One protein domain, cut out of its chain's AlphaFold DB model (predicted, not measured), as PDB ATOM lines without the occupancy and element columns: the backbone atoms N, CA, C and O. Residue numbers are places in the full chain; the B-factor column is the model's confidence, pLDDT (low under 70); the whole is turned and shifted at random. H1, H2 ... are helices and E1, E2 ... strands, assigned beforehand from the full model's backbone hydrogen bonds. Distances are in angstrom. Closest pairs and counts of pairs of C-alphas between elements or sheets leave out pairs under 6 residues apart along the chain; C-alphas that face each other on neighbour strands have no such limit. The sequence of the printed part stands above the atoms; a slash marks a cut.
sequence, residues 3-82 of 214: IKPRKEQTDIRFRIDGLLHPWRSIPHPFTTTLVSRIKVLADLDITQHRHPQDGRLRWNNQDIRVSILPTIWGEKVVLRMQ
ATOM      1  N   ILE A   3     -47.667  35.663  19.522       97.94
ATOM      2  CA  ILE A   3     -46.242  35.732  19.192       97.94
ATOM      3  C   ILE A   3     -45.584  36.479  20.351       97.94
ATOM      4  O   ILE A   3     -45.864  37.657  20.580       97.94
ATOM      5  N   LYS A   4     -44.784  35.775  21.148       97.31
ATOM      6  CA  LYS A   4     -44.160  36.320  22.355       97.31
ATOM      7  C   LYS A   4     -42.641  36.273  22.206       97.31
ATOM      8  O   LYS A   4     -42.084  35.175  22.287       97.31
ATOM      9  N   PRO A   5     -41.968  37.423  22.070       96.75
ATOM     10  CA  PRO A   5     -40.522  37.427  22.101       96.75
ATOM     11  C   PRO A   5     -39.989  37.121  23.503       96.75
ATOM     12  O   PRO A   5     -40.575  37.491  24.527       96.75
ATOM     13  N   ARG A   6     -38.859  36.421  23.537       94.00
ATOM     14  CA  ARG A   6     -38.004  36.194  24.702       94.00
ATOM     15  C   ARG A   6     -36.565  36.549  24.336       94.00
ATOM     16  O   ARG A   6     -36.266  36.812  23.176       94.00
ATOM     17  N   LYS A   7     -35.682  36.497  25.334       91.94
ATOM     18  CA  LYS A   7     -34.256  36.815  25.202       91.94
ATOM     19  C   LYS A   7     -33.567  36.107  24.027       91.94
ATOM     20  O   LYS A   7     -32.849  36.754  23.283       91.94
ATOM     21  N   GLU A   8     -33.797  34.806  23.852       92.94
ATOM     22  CA  GLU A   8     -33.061  33.992  22.863       92.94
ATOM     23  C   GLU A   8     -33.925  33.540  21.676       92.94
ATOM     24  O   GLU A   8     -33.423  33.235  20.595       92.94
ATOM     25  N   GLN A   9     -35.244  33.527  21.855       95.19
ATOM     26  CA  GLN A   9     -36.182  32.992  20.873       95.19
ATOM     27  C   GLN A   9     -37.527  33.708  20.932       95.19
ATOM     28  O   GLN A   9     -37.809  34.458  21.866       95.19
ATOM     29  N   THR A  10     -38.390  33.435  19.962       97.50
ATOM     30  CA  THR A  10     -39.778  33.890  19.959       97.50
ATOM     31  C   THR A  10     -40.726  32.715  19.914       97.50
ATOM     32  O   THR A  10     -40.722  31.932  18.966       97.50
ATOM     33  N   ASP A  11     -41.576  32.632  20.935       97.44
ATOM     34  CA  ASP A  11     -42.573  31.579  21.057       97.44
ATOM     35  C   ASP A  11     -43.838  31.971  20.291       97.44
ATOM     36  O   ASP A  11     -44.437  33.024  20.541       97.44
ATOM     37  N   ILE A  12     -44.312  31.072  19.436       97.81
ATOM     38  CA  ILE A  12     -45.607  31.164  18.771       97.81
ATOM     39  C   ILE A  12     -46.538  30.120  19.388       97.81
ATOM     40  O   ILE A  12     -46.239  28.923  19.420       97.81
ATOM     41  N   ARG A  13     -47.677  30.585  19.909       97.69
ATOM     42  CA  ARG A  13     -48.667  29.762  20.616       97.69
ATOM     43  C   ARG A  13     -50.077  30.012  20.098       97.69
ATOM     44  O   ARG A  13     -50.453  31.156  19.828       97.69
ATOM     45  N   PHE A  14     -50.894  28.968  20.030       95.69
ATOM     46  CA  PHE A  14     -52.327  29.094  19.765       95.69
ATOM     47  C   PHE A  14     -53.114  28.986  21.059       95.69
ATOM     48  O   PHE A  14     -52.696  28.313  21.991       95.69
ATOM     49  N   ARG A  15     -54.245  29.688  21.123       92.19
ATOM     50  CA  ARG A  15     -55.225  29.461  22.178       92.19
ATOM     51  C   ARG A  15     -56.327  28.598  21.582       92.19
ATOM     52  O   ARG A  15     -56.959  29.053  20.634       92.19
ATOM     53  N   ILE A  16     -56.501  27.394  22.109       85.75
ATOM     54  CA  ILE A  16     -57.518  26.423  21.689       85.75
ATOM     55  C   ILE A  16     -58.258  26.030  22.965       85.75
ATOM     56  O   ILE A  16     -57.612  25.694  23.957       85.75
ATOM     57  N   ASP A  17     -59.579  26.200  22.963       81.44
ATOM     58  CA  ASP A  17     -60.463  25.917  24.104       81.44
ATOM     59  C   ASP A  17     -60.004  26.586  25.407       81.44
ATOM     60  O   ASP A  17     -59.919  25.995  26.477       81.44
ATOM     61  N   GLY A  18     -59.620  27.861  25.293       82.56
ATOM     62  CA  GLY A  18     -59.153  28.672  26.419       82.56
ATOM     63  C   GLY A  18     -57.698  28.425  26.835       82.56
ATOM     64  O   GLY A  18     -57.092  29.318  27.433       82.56
ATOM     65  N   LEU A  19     -57.082  27.311  26.439       89.44
ATOM     66  CA  LEU A  19     -55.725  26.920  26.833       89.44
ATOM     67  C   LEU A  19     -54.675  27.312  25.785       89.44
ATOM     68  O   LEU A  19     -54.948  27.330  24.586       89.44
ATOM     69  N   LEU A  20     -53.464  27.670  26.231       94.75
ATOM     70  CA  LEU A  20     -52.351  28.019  25.342       94.75
ATOM     71  C   LEU A  20     -51.523  26.788  24.986       94.75
ATOM     72  O   LEU A  20     -50.865  26.217  25.849       94.75
ATOM     73  N   HIS A  21     -51.465  26.486  23.696       94.62
ATOM     74  CA  HIS A  21     -50.709  25.377  23.136       94.62
ATOM     75  C   HIS A  21     -49.473  25.899  22.393       94.62
ATOM     76  O   HIS A  21     -49.596  26.838  21.592       94.62
ATOM     77  N   PRO A  22     -48.272  25.353  22.654       96.50
ATOM     78  CA  PRO A  22     -47.087  25.670  21.870       96.50
ATOM     79  C   PRO A  22     -47.253  25.168  20.436       96.50
ATOM     80  O   PRO A  22     -47.772  24.081  20.212       96.50
ATOM     81  N   TRP A  23     -46.812  25.965  19.465       96.25
ATOM     82  CA  TRP A  23     -46.811  25.556  18.059       96.25
ATOM     83  C   TRP A  23     -45.410  25.556  17.471       96.25
ATOM     84  O   TRP A  23     -44.970  24.558  16.912       96.25
ATOM     85  N   ARG A  24     -44.691  26.672  17.617       95.19
ATOM     86  CA  ARG A  24     -43.327  26.806  17.110       95.19
ATOM     87  C   ARG A  24     -42.537  27.801  17.942       95.19
ATOM     88  O   ARG A  24     -43.109  28.735  18.498       95.19
ATOM     89  N   SER A  25     -41.224  27.621  17.973       95.44
ATOM     90  CA  SER A  25     -40.278  28.653  18.381       95.44
ATOM     91  C   SER A  25     -39.401  29.027  17.190       95.44
ATOM     92  O   SER A  25     -39.040  28.157  16.392       95.44
ATOM     93  N   ILE A  26     -39.103  30.314  17.035       95.06
ATOM     94  CA  ILE A  26     -38.204  30.829  15.994       95.06
ATOM     95  C   ILE A  26     -37.038  31.595  16.632       95.06
ATOM     96  O   ILE A  26     -37.227  32.195  17.697       95.06
ATOM     97  N   PRO A  27     -35.847  31.622  16.003       94.56
ATOM     98  CA  PRO A  27     -34.735  32.438  16.484       94.56
ATOM     99  C   PRO A  27     -35.124  33.917  16.589       94.56
ATOM    100  O   PRO A  27     -35.787  34.453  15.698       94.56
ATOM    101  N   HIS A  28     -34.684  34.581  17.660       89.38
ATOM    102  CA  HIS A  28     -35.025  35.979  17.950       89.38
ATOM    103  C   HIS A  28     -34.775  36.981  16.798       89.38
ATOM    104  O   HIS A  28     -35.601  37.874  16.614       89.38
ATOM    105  N   PRO A  29     -33.723  36.853  15.963       90.62
ATOM    106  CA  PRO A  29     -33.512  37.779  14.844       90.62
ATOM    107  C   PRO A  29     -34.669  37.851  13.834       90.62
ATOM    108  O   PRO A  29     -34.819  38.858  13.150       90.62
ATOM    109  N   PHE A  30     -35.518  36.820  13.747       92.56
ATOM    110  CA  PHE A  30     -36.669  36.813  12.837       92.56
ATOM    111  C   PHE A  30     -37.905  37.534  13.394       92.56
ATOM    112  O   PHE A  30     -38.874  37.749  12.661       92.56
ATOM    113  N   THR A  31     -37.901  37.913  14.674       93.31
ATOM    114  CA  THR A  31     -39.047  38.545  15.338       93.31
ATOM    115  C   THR A  31     -39.410  39.871  14.703       93.31
ATOM    116  O   THR A  31     -40.577  40.096  14.397       93.31
ATOM    117  N   THR A  32     -38.428  40.741  14.479       92.25
ATOM    118  CA  THR A  32     -38.646  42.079  13.915       92.25
ATOM    119  C   THR A  32     -39.252  41.989  12.520       92.25
ATOM    120  O   THR A  32     -40.271  42.619  12.259       92.25
ATOM    121  N   THR A  33     -38.719  41.118  11.658       95.25
ATOM    122  CA  THR A  33     -39.260  40.867  10.314       95.25
ATOM    123  C   THR A  33     -40.710  40.383  10.358       95.25
ATOM    124  O   THR A  33     -41.550  40.862   9.594       95.25
ATOM    125  N   LEU A  34     -41.031  39.461  11.274       95.44
ATOM    126  CA  LEU A  34     -42.392  38.953  11.449       95.44
ATOM    127  C   LEU A  34     -43.356  40.056  11.910       95.44
ATOM    128  O   LEU A  34     -44.440  40.194  11.344       95.44
ATOM    129  N   VAL A  35     -42.965  40.846  12.913       96.94
ATOM    130  CA  VAL A  35     -43.792  41.941  13.442       96.94
ATOM    131  C   VAL A  35     -44.008  43.018  12.383       96.94
ATOM    132  O   VAL A  35     -45.148  43.425  12.175       96.94
ATOM    133  N   SER A  36     -42.966  43.423  11.653       96.94
ATOM    134  CA  SER A  36     -43.085  44.407  10.571       96.94
ATOM    135  C   SER A  36     -44.029  43.932   9.470       96.94
ATOM    136  O   SER A  36     -44.865  44.705   9.007       96.94
ATOM    137  N   ARG A  37     -43.982  42.646   9.087       96.94
ATOM    138  CA  ARG A  37     -44.931  42.101   8.103       96.94
ATOM    139  C   ARG A  37     -46.372  42.154   8.609       96.94
ATOM    140  O   ARG A  37     -47.263  42.485   7.833       96.94
ATOM    141  N   ILE A  38     -46.602  41.851   9.886       97.25
ATOM    142  CA  ILE A  38     -47.936  41.941  10.498       97.25
ATOM    143  C   ILE A  38     -48.422  43.393  10.538       97.25
ATOM    144  O   ILE A  38     -49.578  43.632  10.207       97.25
ATOM    145  N   LYS A  39     -47.553  44.348  10.891       97.88
ATOM    146  CA  LYS A  39     -47.890  45.776  10.899       97.88
ATOM    147  C   LYS A  39     -48.353  46.256   9.529       97.88
ATOM    148  O   LYS A  39     -49.433  46.818   9.435       97.88
ATOM    149  N   VAL A  40     -47.614  45.924   8.469       97.25
ATOM    150  CA  VAL A  40     -48.011  46.253   7.090       97.25
ATOM    151  C   VAL A  40     -49.369  45.645   6.728       97.25
ATOM    152  O   VAL A  40     -50.209  46.321   6.151       97.25
ATOM    153  N   LEU A  41     -49.609  44.374   7.070       96.38
ATOM    154  CA  LEU A  41     -50.883  43.710   6.761       96.38
ATOM    155  C   LEU A  41     -52.078  44.290   7.531       96.38
ATOM    156  O   LEU A  41     -53.210  44.114   7.090       96.38
ATOM    157  N   ALA A  42     -51.830  44.921   8.677       96.81
ATOM    158  CA  ALA A  42     -52.847  45.496   9.552       96.81
ATOM    159  C   ALA A  42     -52.929  47.030   9.480       96.81
ATOM    160  O   ALA A  42     -53.595  47.616  10.331       96.81
ATOM    161  N   ASP A  43     -52.246  47.643   8.505       96.56
ATOM    162  CA  ASP A  43     -52.151  49.097   8.315       96.56
ATOM    163  C   ASP A  43     -51.644  49.853   9.563       96.56
ATOM    164  O   ASP A  43     -52.193  50.864   9.992       96.56
ATOM    165  N   LEU A  44     -50.602  49.310  10.201       97.94
ATOM    166  CA  LEU A  44     -49.965  49.860  11.401       97.94
ATOM    167  C   LEU A  44     -48.614  50.509  11.082       97.94
ATOM    168  O   LEU A  44     -47.904  50.094  10.163       97.94
ATOM    169  N   ASP A  45     -48.205  51.470  11.912       97.38
ATOM    170  CA  ASP A  45     -46.948  52.198  11.749       97.38
ATOM    171  C   ASP A  45     -45.741  51.298  12.064       97.38
ATOM    172  O   ASP A  45     -45.460  50.938  13.217       97.38
ATOM    173  N   ILE A  46     -45.002  50.942  11.008       96.62
ATOM    174  CA  ILE A  46     -43.790  50.117  11.069       96.62
ATOM    175  C   ILE A  46     -42.612  50.814  11.747       96.62
ATOM    176  O   ILE A  46     -41.708  50.121  12.201       96.62
ATOM    177  N   THR A  47     -42.608  52.146  11.815       96.25
ATOM    178  CA  THR A  47     -41.532  52.938  12.426       96.25
ATOM    179  C   THR A  47     -41.716  53.079  13.939       96.25
ATOM    180  O   THR A  47     -40.757  53.312  14.678       96.25
ATOM    181  N   GLN A  48     -42.943  52.880  14.422       95.62
ATOM    182  CA  GLN A  48     -43.291  53.003  15.828       95.62
ATOM    183  C   GLN A  48     -43.160  51.667  16.567       95.62
ATOM    184  O   GLN A  48     -43.927  50.740  16.326       95.62
ATOM    185  N   HIS A  49     -42.245  51.579  17.537       95.50
ATOM    186  CA  HIS A  49     -42.018  50.368  18.354       95.50
ATOM    187  C   HIS A  49     -42.179  50.591  19.865       95.50
ATOM    188  O   HIS A  49     -41.977  49.669  20.655       95.50
ATOM    189  N   ARG A  50     -42.482  51.822  20.293       94.19
ATOM    190  CA  ARG A  50     -42.509  52.227  21.710       94.19
ATOM    191  C   ARG A  50     -43.917  52.389  22.270       94.19
ATOM    192  O   ARG A  50     -44.070  52.464  23.485       94.19
ATOM    193  N   HIS A  51     -44.929  52.388  21.408       95.31
ATOM    194  CA  HIS A  51     -46.332  52.483  21.799       95.31
ATOM    195  C   HIS A  51     -47.113  51.232  21.380       95.31
ATOM    196  O   HIS A  51     -46.791  50.641  20.345       95.31
ATOM    197  N   PRO A  52     -48.122  50.814  22.167       98.12
ATOM    198  CA  PRO A  52     -49.078  49.809  21.728       98.12
ATOM    199  C   PRO A  52     -49.780  50.244  20.439       98.12
ATOM    200  O   PRO A  52     -50.024  51.433  20.238       98.12
ATOM    201  N   GLN A  53     -50.109  49.280  19.583       98.31
ATOM    202  CA  GLN A  53     -50.839  49.520  18.340       98.31
ATOM    203  C   GLN A  53     -51.905  48.443  18.151       98.31
ATOM    204  O   GLN A  53     -51.615  47.253  18.298       98.31
ATOM    205  N   ASP A  54     -53.116  48.852  17.787       97.69
ATOM    206  CA  ASP A  54     -54.230  47.956  17.498       97.69
ATOM    207  C   ASP A  54     -54.713  48.179  16.069       97.69
ATOM    208  O   ASP A  54     -54.870  49.311  15.618       97.69
ATOM    209  N   GLY A  55     -54.956  47.086  15.356       95.25
ATOM    210  CA  GLY A  55     -55.343  47.116  13.952       95.25
ATOM    211  C   GLY A  55     -56.225  45.937  13.581       95.25
ATOM    212  O   GLY A  55     -56.599  45.095  14.408       95.25
ATOM    213  N   ARG A  56     -56.565  45.864  12.300       93.62
ATOM    214  CA  ARG A  56     -57.305  44.742  11.728       93.62
ATOM    215  C   ARG A  56     -56.651  44.343  10.422       93.62
ATOM    216  O   ARG A  56     -56.246  45.199   9.652       93.62
ATOM    217  N   LEU A  57     -56.587  43.045  10.172       93.38
ATOM    218  CA  LEU A  57     -56.228  42.512   8.865       93.38
ATOM    219  C   LEU A  57     -57.277  41.498   8.429       93.38
ATOM    220  O   LEU A  57     -57.904  40.841   9.264       93.38
ATOM    221  N   ARG A  58     -57.446  41.360   7.116       86.44
ATOM    222  CA  ARG A  58     -58.344  40.372   6.519       86.44
ATOM    223  C   ARG A  58     -57.517  39.241   5.925       86.44
ATOM    224  O   ARG A  58     -56.606  39.482   5.139       86.44
ATOM    225  N   TRP A  59     -57.825  38.003   6.297       85.75
ATOM    226  CA  TRP A  59     -57.149  36.814   5.775       85.75
ATOM    227  C   TRP A  59     -58.163  35.692   5.573       85.75
ATOM    228  O   TRP A  59     -58.926  35.391   6.487       85.75
ATOM    229  N   ASN A  60     -58.201  35.076   4.387       81.75
ATOM    230  CA  ASN A  60     -59.153  34.005   4.046       81.75
ATOM    231  C   ASN A  60     -60.620  34.332   4.418       81.75
ATOM    232  O   ASN A  60     -61.309  33.522   5.040       81.75
ATOM    233  N   ASN A  61     -61.100  35.536   4.076       72.81
ATOM    234  CA  ASN A  61     -62.438  36.035   4.437       72.81
ATOM    235  C   ASN A  61     -62.744  36.039   5.949       72.81
ATOM    236  O   ASN A  61     -63.916  35.992   6.337       72.81
ATOM    237  N   GLN A  62     -61.720  36.096   6.801       78.19
ATOM    238  CA  GLN A  62     -61.848  36.310   8.239       78.19
ATOM    239  C   GLN A  62     -61.240  37.651   8.629       78.19
ATOM    240  O   GLN A  62     -60.141  37.993   8.185       78.19
ATOM    241  N   ASP A  63     -61.944  38.369   9.500       84.56
ATOM    242  CA  ASP A  63     -61.407  39.550  10.156       84.56
ATOM    243  C   ASP A  63     -60.586  39.129  11.373       84.56
ATOM    244  O   ASP A  63     -61.044  38.429  12.284       84.56
ATOM    245  N   ILE A  64     -59.333  39.564  11.376       93.25
ATOM    246  CA  ILE A  64     -58.367  39.267  12.419       93.25
ATOM    247  C   ILE A  64     -58.023  40.577  13.104       93.25
ATOM    248  O   ILE A  64     -57.471  41.492  12.495       93.25
ATOM    249  N   ARG A  65     -58.323  40.662  14.399       95.19
ATOM    250  CA  ARG A  65     -57.875  41.780  15.231       95.19
ATOM    251  C   ARG A  65     -56.413  41.572  15.592       95.19
ATOM    252  O   ARG A  65     -56.032  40.488  16.040       95.19
ATOM    253  N   VAL A  66     -55.616  42.611  15.413       97.94
ATOM    254  CA  VAL A  66     -54.185  42.629  15.703       97.94
ATOM    255  C   VAL A  66     -53.957  43.565  16.874       97.94
ATOM    256  O   VAL A  66     -54.477  44.672  16.873       97.94
ATOM    257  N   SER A  67     -53.186  43.118  17.859       98.19
ATOM    258  CA  SER A  67     -52.725  43.958  18.963       98.19
ATOM    259  C   SER A  67     -51.229  43.752  19.151       98.19
ATOM    260  O   SER A  67     -50.759  42.609  19.251       98.19
ATOM    261  N   ILE A  68     -50.482  44.849  19.161       98.38
ATOM    262  CA  ILE A  68     -49.030  44.897  19.296       98.38
ATOM    263  C   ILE A  68     -48.701  45.627  20.590       98.38
ATOM    264  O   ILE A  68     -49.183  46.728  20.835       98.38
ATOM    265  N   LEU A  69     -47.869  45.002  21.419       98.25
ATOM    266  CA  LEU A  69     -47.453  45.526  22.714       98.25
ATOM    267  C   LEU A  69     -45.920  45.507  22.815       98.25
ATOM    268  O   LEU A  69     -45.337  44.417  22.786       98.25
ATOM    269  N   PRO A  70     -45.257  46.663  22.985       97.38
ATOM    270  CA  PRO A  70     -43.828  46.714  23.281       97.38
ATOM    271  C   PRO A  70     -43.497  45.956  24.575       97.38
ATOM    272  O   PRO A  70     -44.180  46.100  25.589       97.38
ATOM    273  N   THR A  71     -42.450  45.132  24.557       96.25
ATOM    274  CA  THR A  71     -41.937  44.416  25.736       96.25
ATOM    275  C   THR A  71     -40.412  44.497  25.797       96.25
ATOM    276  O   THR A  71     -39.770  44.930  24.844       96.25
ATOM    277  N   ILE A  72     -39.820  44.038  26.907       95.69
ATOM    278  CA  ILE A  72     -38.364  44.078  27.154       95.69
ATOM    279  C   ILE A  72     -37.562  43.421  26.018       95.69
ATOM    280  O   ILE A  72     -36.485  43.890  25.672       95.69
ATOM    281  N   TRP A  73     -38.094  42.351  25.423       95.12
ATOM    282  CA  TRP A  73     -37.421  41.586  24.369       95.12
ATOM    283  C   TRP A  73     -37.992  41.882  22.973       95.12
ATOM    284  O   TRP A  73     -37.879  41.062  22.076       95.12
ATOM    285  N   GLY A  74     -38.650  43.023  22.776       94.62
ATOM    286  CA  GLY A  74     -39.283  43.395  21.507       94.62
ATOM    287  C   GLY A  74     -40.807  43.337  21.564       94.62
ATOM    288  O   GLY A  74     -41.409  43.272  22.636       94.62
ATOM    289  N   GLU A  75     -41.465  43.385  20.413       98.00
ATOM    290  CA  GLU A  75     -42.919  43.542  20.348       98.00
ATOM    291  C   GLU A  75     -43.651  42.197  20.460       98.00
ATOM    292  O   GLU A  75     -43.464  41.277  19.661       98.00
ATOM    293  N   LYS A  76     -44.521  42.076  21.465       98.06
ATOM    294  CA  LYS A  76     -45.466  40.966  21.592       98.06
ATOM    295  C   LYS A  76     -46.656  41.237  20.684       98.06
ATOM    296  O   LYS A  76     -47.270  42.293  20.777       98.06
ATOM    297  N   VAL A  77     -47.044  40.241  19.897       98.31
ATOM    298  CA  VAL A  77     -48.202  40.335  19.004       98.31
ATOM    299  C   VAL A  77     -49.273  39.335  19.413       98.31
ATOM    300  O   VAL A  77     -48.998  38.170  19.725       98.31
ATOM    301  N   VAL A  78     -50.521  39.782  19.397       98.12
ATOM    302  CA  VAL A  78     -51.703  38.935  19.527       98.12
ATOM    303  C   VAL A  78     -52.553  39.106  18.278       98.12
ATOM    304  O   VAL A  78     -53.005  40.204  17.974       98.12
ATOM    305  N   LEU A  79     -52.789  37.999  17.575       96.69
ATOM    306  CA  LEU A  79     -53.773  37.922  16.499       96.69
ATOM    307  C   LEU A  79     -55.003  37.193  17.029       96.69
ATOM    308  O   LEU A  79     -54.925  36.016  17.410       96.69
ATOM    309  N   ARG A  80     -56.137  37.880  17.060       93.06
ATOM    310  CA  ARG A  80     -57.426  37.325  17.457       93.06
ATOM    311  C   ARG A  80     -58.297  37.193  16.219       93.06
ATOM    312  O   ARG A  80     -58.878  38.166  15.751       93.06
ATOM    313  N   MET A  81     -58.381  35.966  15.724       86.44
ATOM    314  CA  MET A  81     -59.391  35.580  14.748       86.44
ATOM    315  C   MET A  81     -60.724  35.497  15.487       86.44
ATOM    316  O   MET A  81     -60.800  34.863  16.545       86.44
ATOM    317  N   GLN A  82     -61.760  36.146  14.967       70.81
ATOM    318  CA  GLN A  82     -63.113  35.745  15.324       70.81
ATOM    319  C   GLN A  82     -63.390  34.445  14.578       70.81
ATOM    320  O   GLN A  82     -63.269  34.388  13.356       70.81
TER     321      GLN A  82
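AT A GLANCE: This is residues 3 to 82 of the 214 residues of the protein "Type IV fimbrial assembly" of Vibrio ishigakensis (UniProt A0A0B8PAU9). A bowed wall of six strands has one helix packed on one face, and the opposite face bears no named helix. The wall is made of two three-strand sheets set edge to edge where short E1 comes beside E6, and H1 covers mainly E6 and its sheet, reaching E1 and E2 with its first residues. The printed part has 80 residues with six named strands and one named helix, in the order E1 E2 E3 H1 E4 E5 E6; the sheets run E1 E2 E3 and E4 E5 E6, both antiparallel throughout, and the class is mixed. The whole is compact, with a radius of gyration of the C-alphas of 12.4 A and spans of 34 by 32 by 18 A.

HOW THE PARTS SIT: Start at E1, residues 3 to 5, and E2, residues 9 to 16: they are a hairpin, with N 4 and O 11 2.8 A apart, within hydrogen-bond range. E2 forms the next hairpin with E3, residues 19 to 27, at 155 degrees between directions, and there N 12 and O 24 are 2.8 A apart. E1, E2 and E3 form a meander, each strand the antiparallel neighbour of the one before, with E1 and E3 as edge strands. Next comes H1, residues 30 to 41, in which every O i to N i+4 pair is within hydrogen-bond range. H1 is on the sheet E1 E2 E3, at a height over the sheet of 11.4 A on a local plane fitted to 6 C-alphas, only just enough. Its closest C-alphas to E2 are those of Thr 31 and Thr 10, 6.6 A apart. The second meander is E4, residues 53 to 59, E5, residues 62 to 71, and E6, residues 74 to 81. Look at N 55 and O 66, 2.9 A apart, for the hairpin of E4 and E5, and at N 67 and O 78, 2.9 A apart, for that of E5 and E6. This sheet is strongly twisted, and with H1 on one face of it there are two layers, a helix and a sheet. H1 has a height over the sheet of 7.6 A and lies over E6, slantwise to the strands at 41 degrees to E6 on the local plane; it is only just not over E5, on which 2 of its C-alphas fall. The closest C-alphas of H1 and E6 are those of Val 35 and Glu 75, 7.1 A apart. Between the two sheets, E1 and E6 have 9 pairs of C-alphas within 8 A, the closest being those of Lys 4 and Lys 76 at 4.9 A. E2 and E6 are near each other, with 10 pairs within 10 A, while E3 and E6 are apart.

IN THESE COORDINATES: Find C-alpha 3 at (-46.242, 35.732, 19.192), where E1 begins; it is 6.6 A long. E2 measures 22.3 A from first to last C-alpha, and E3 measures 24.0 A and bends by 52 degrees at residue 23. From C-alpha 30 at (-36.669, 36.813, 12.837) H1 runs 16.9 A to C-alpha 41. E4 covers 19.0 A, E5 27.7 A, and E6 22.6 A, ending at C-alpha 81 at (-59.391, 35.580, 14.748).

THE WHOLE: The two C-alphas farthest apart are those of Lys 7 and Asn 61, 35.0 A. The printed part has no cut. The link from H1 to E4, with 11 residues, is long, and the other links are tight. The mean pLDDT of the printed part is 93.8, and no printed residue is under 70.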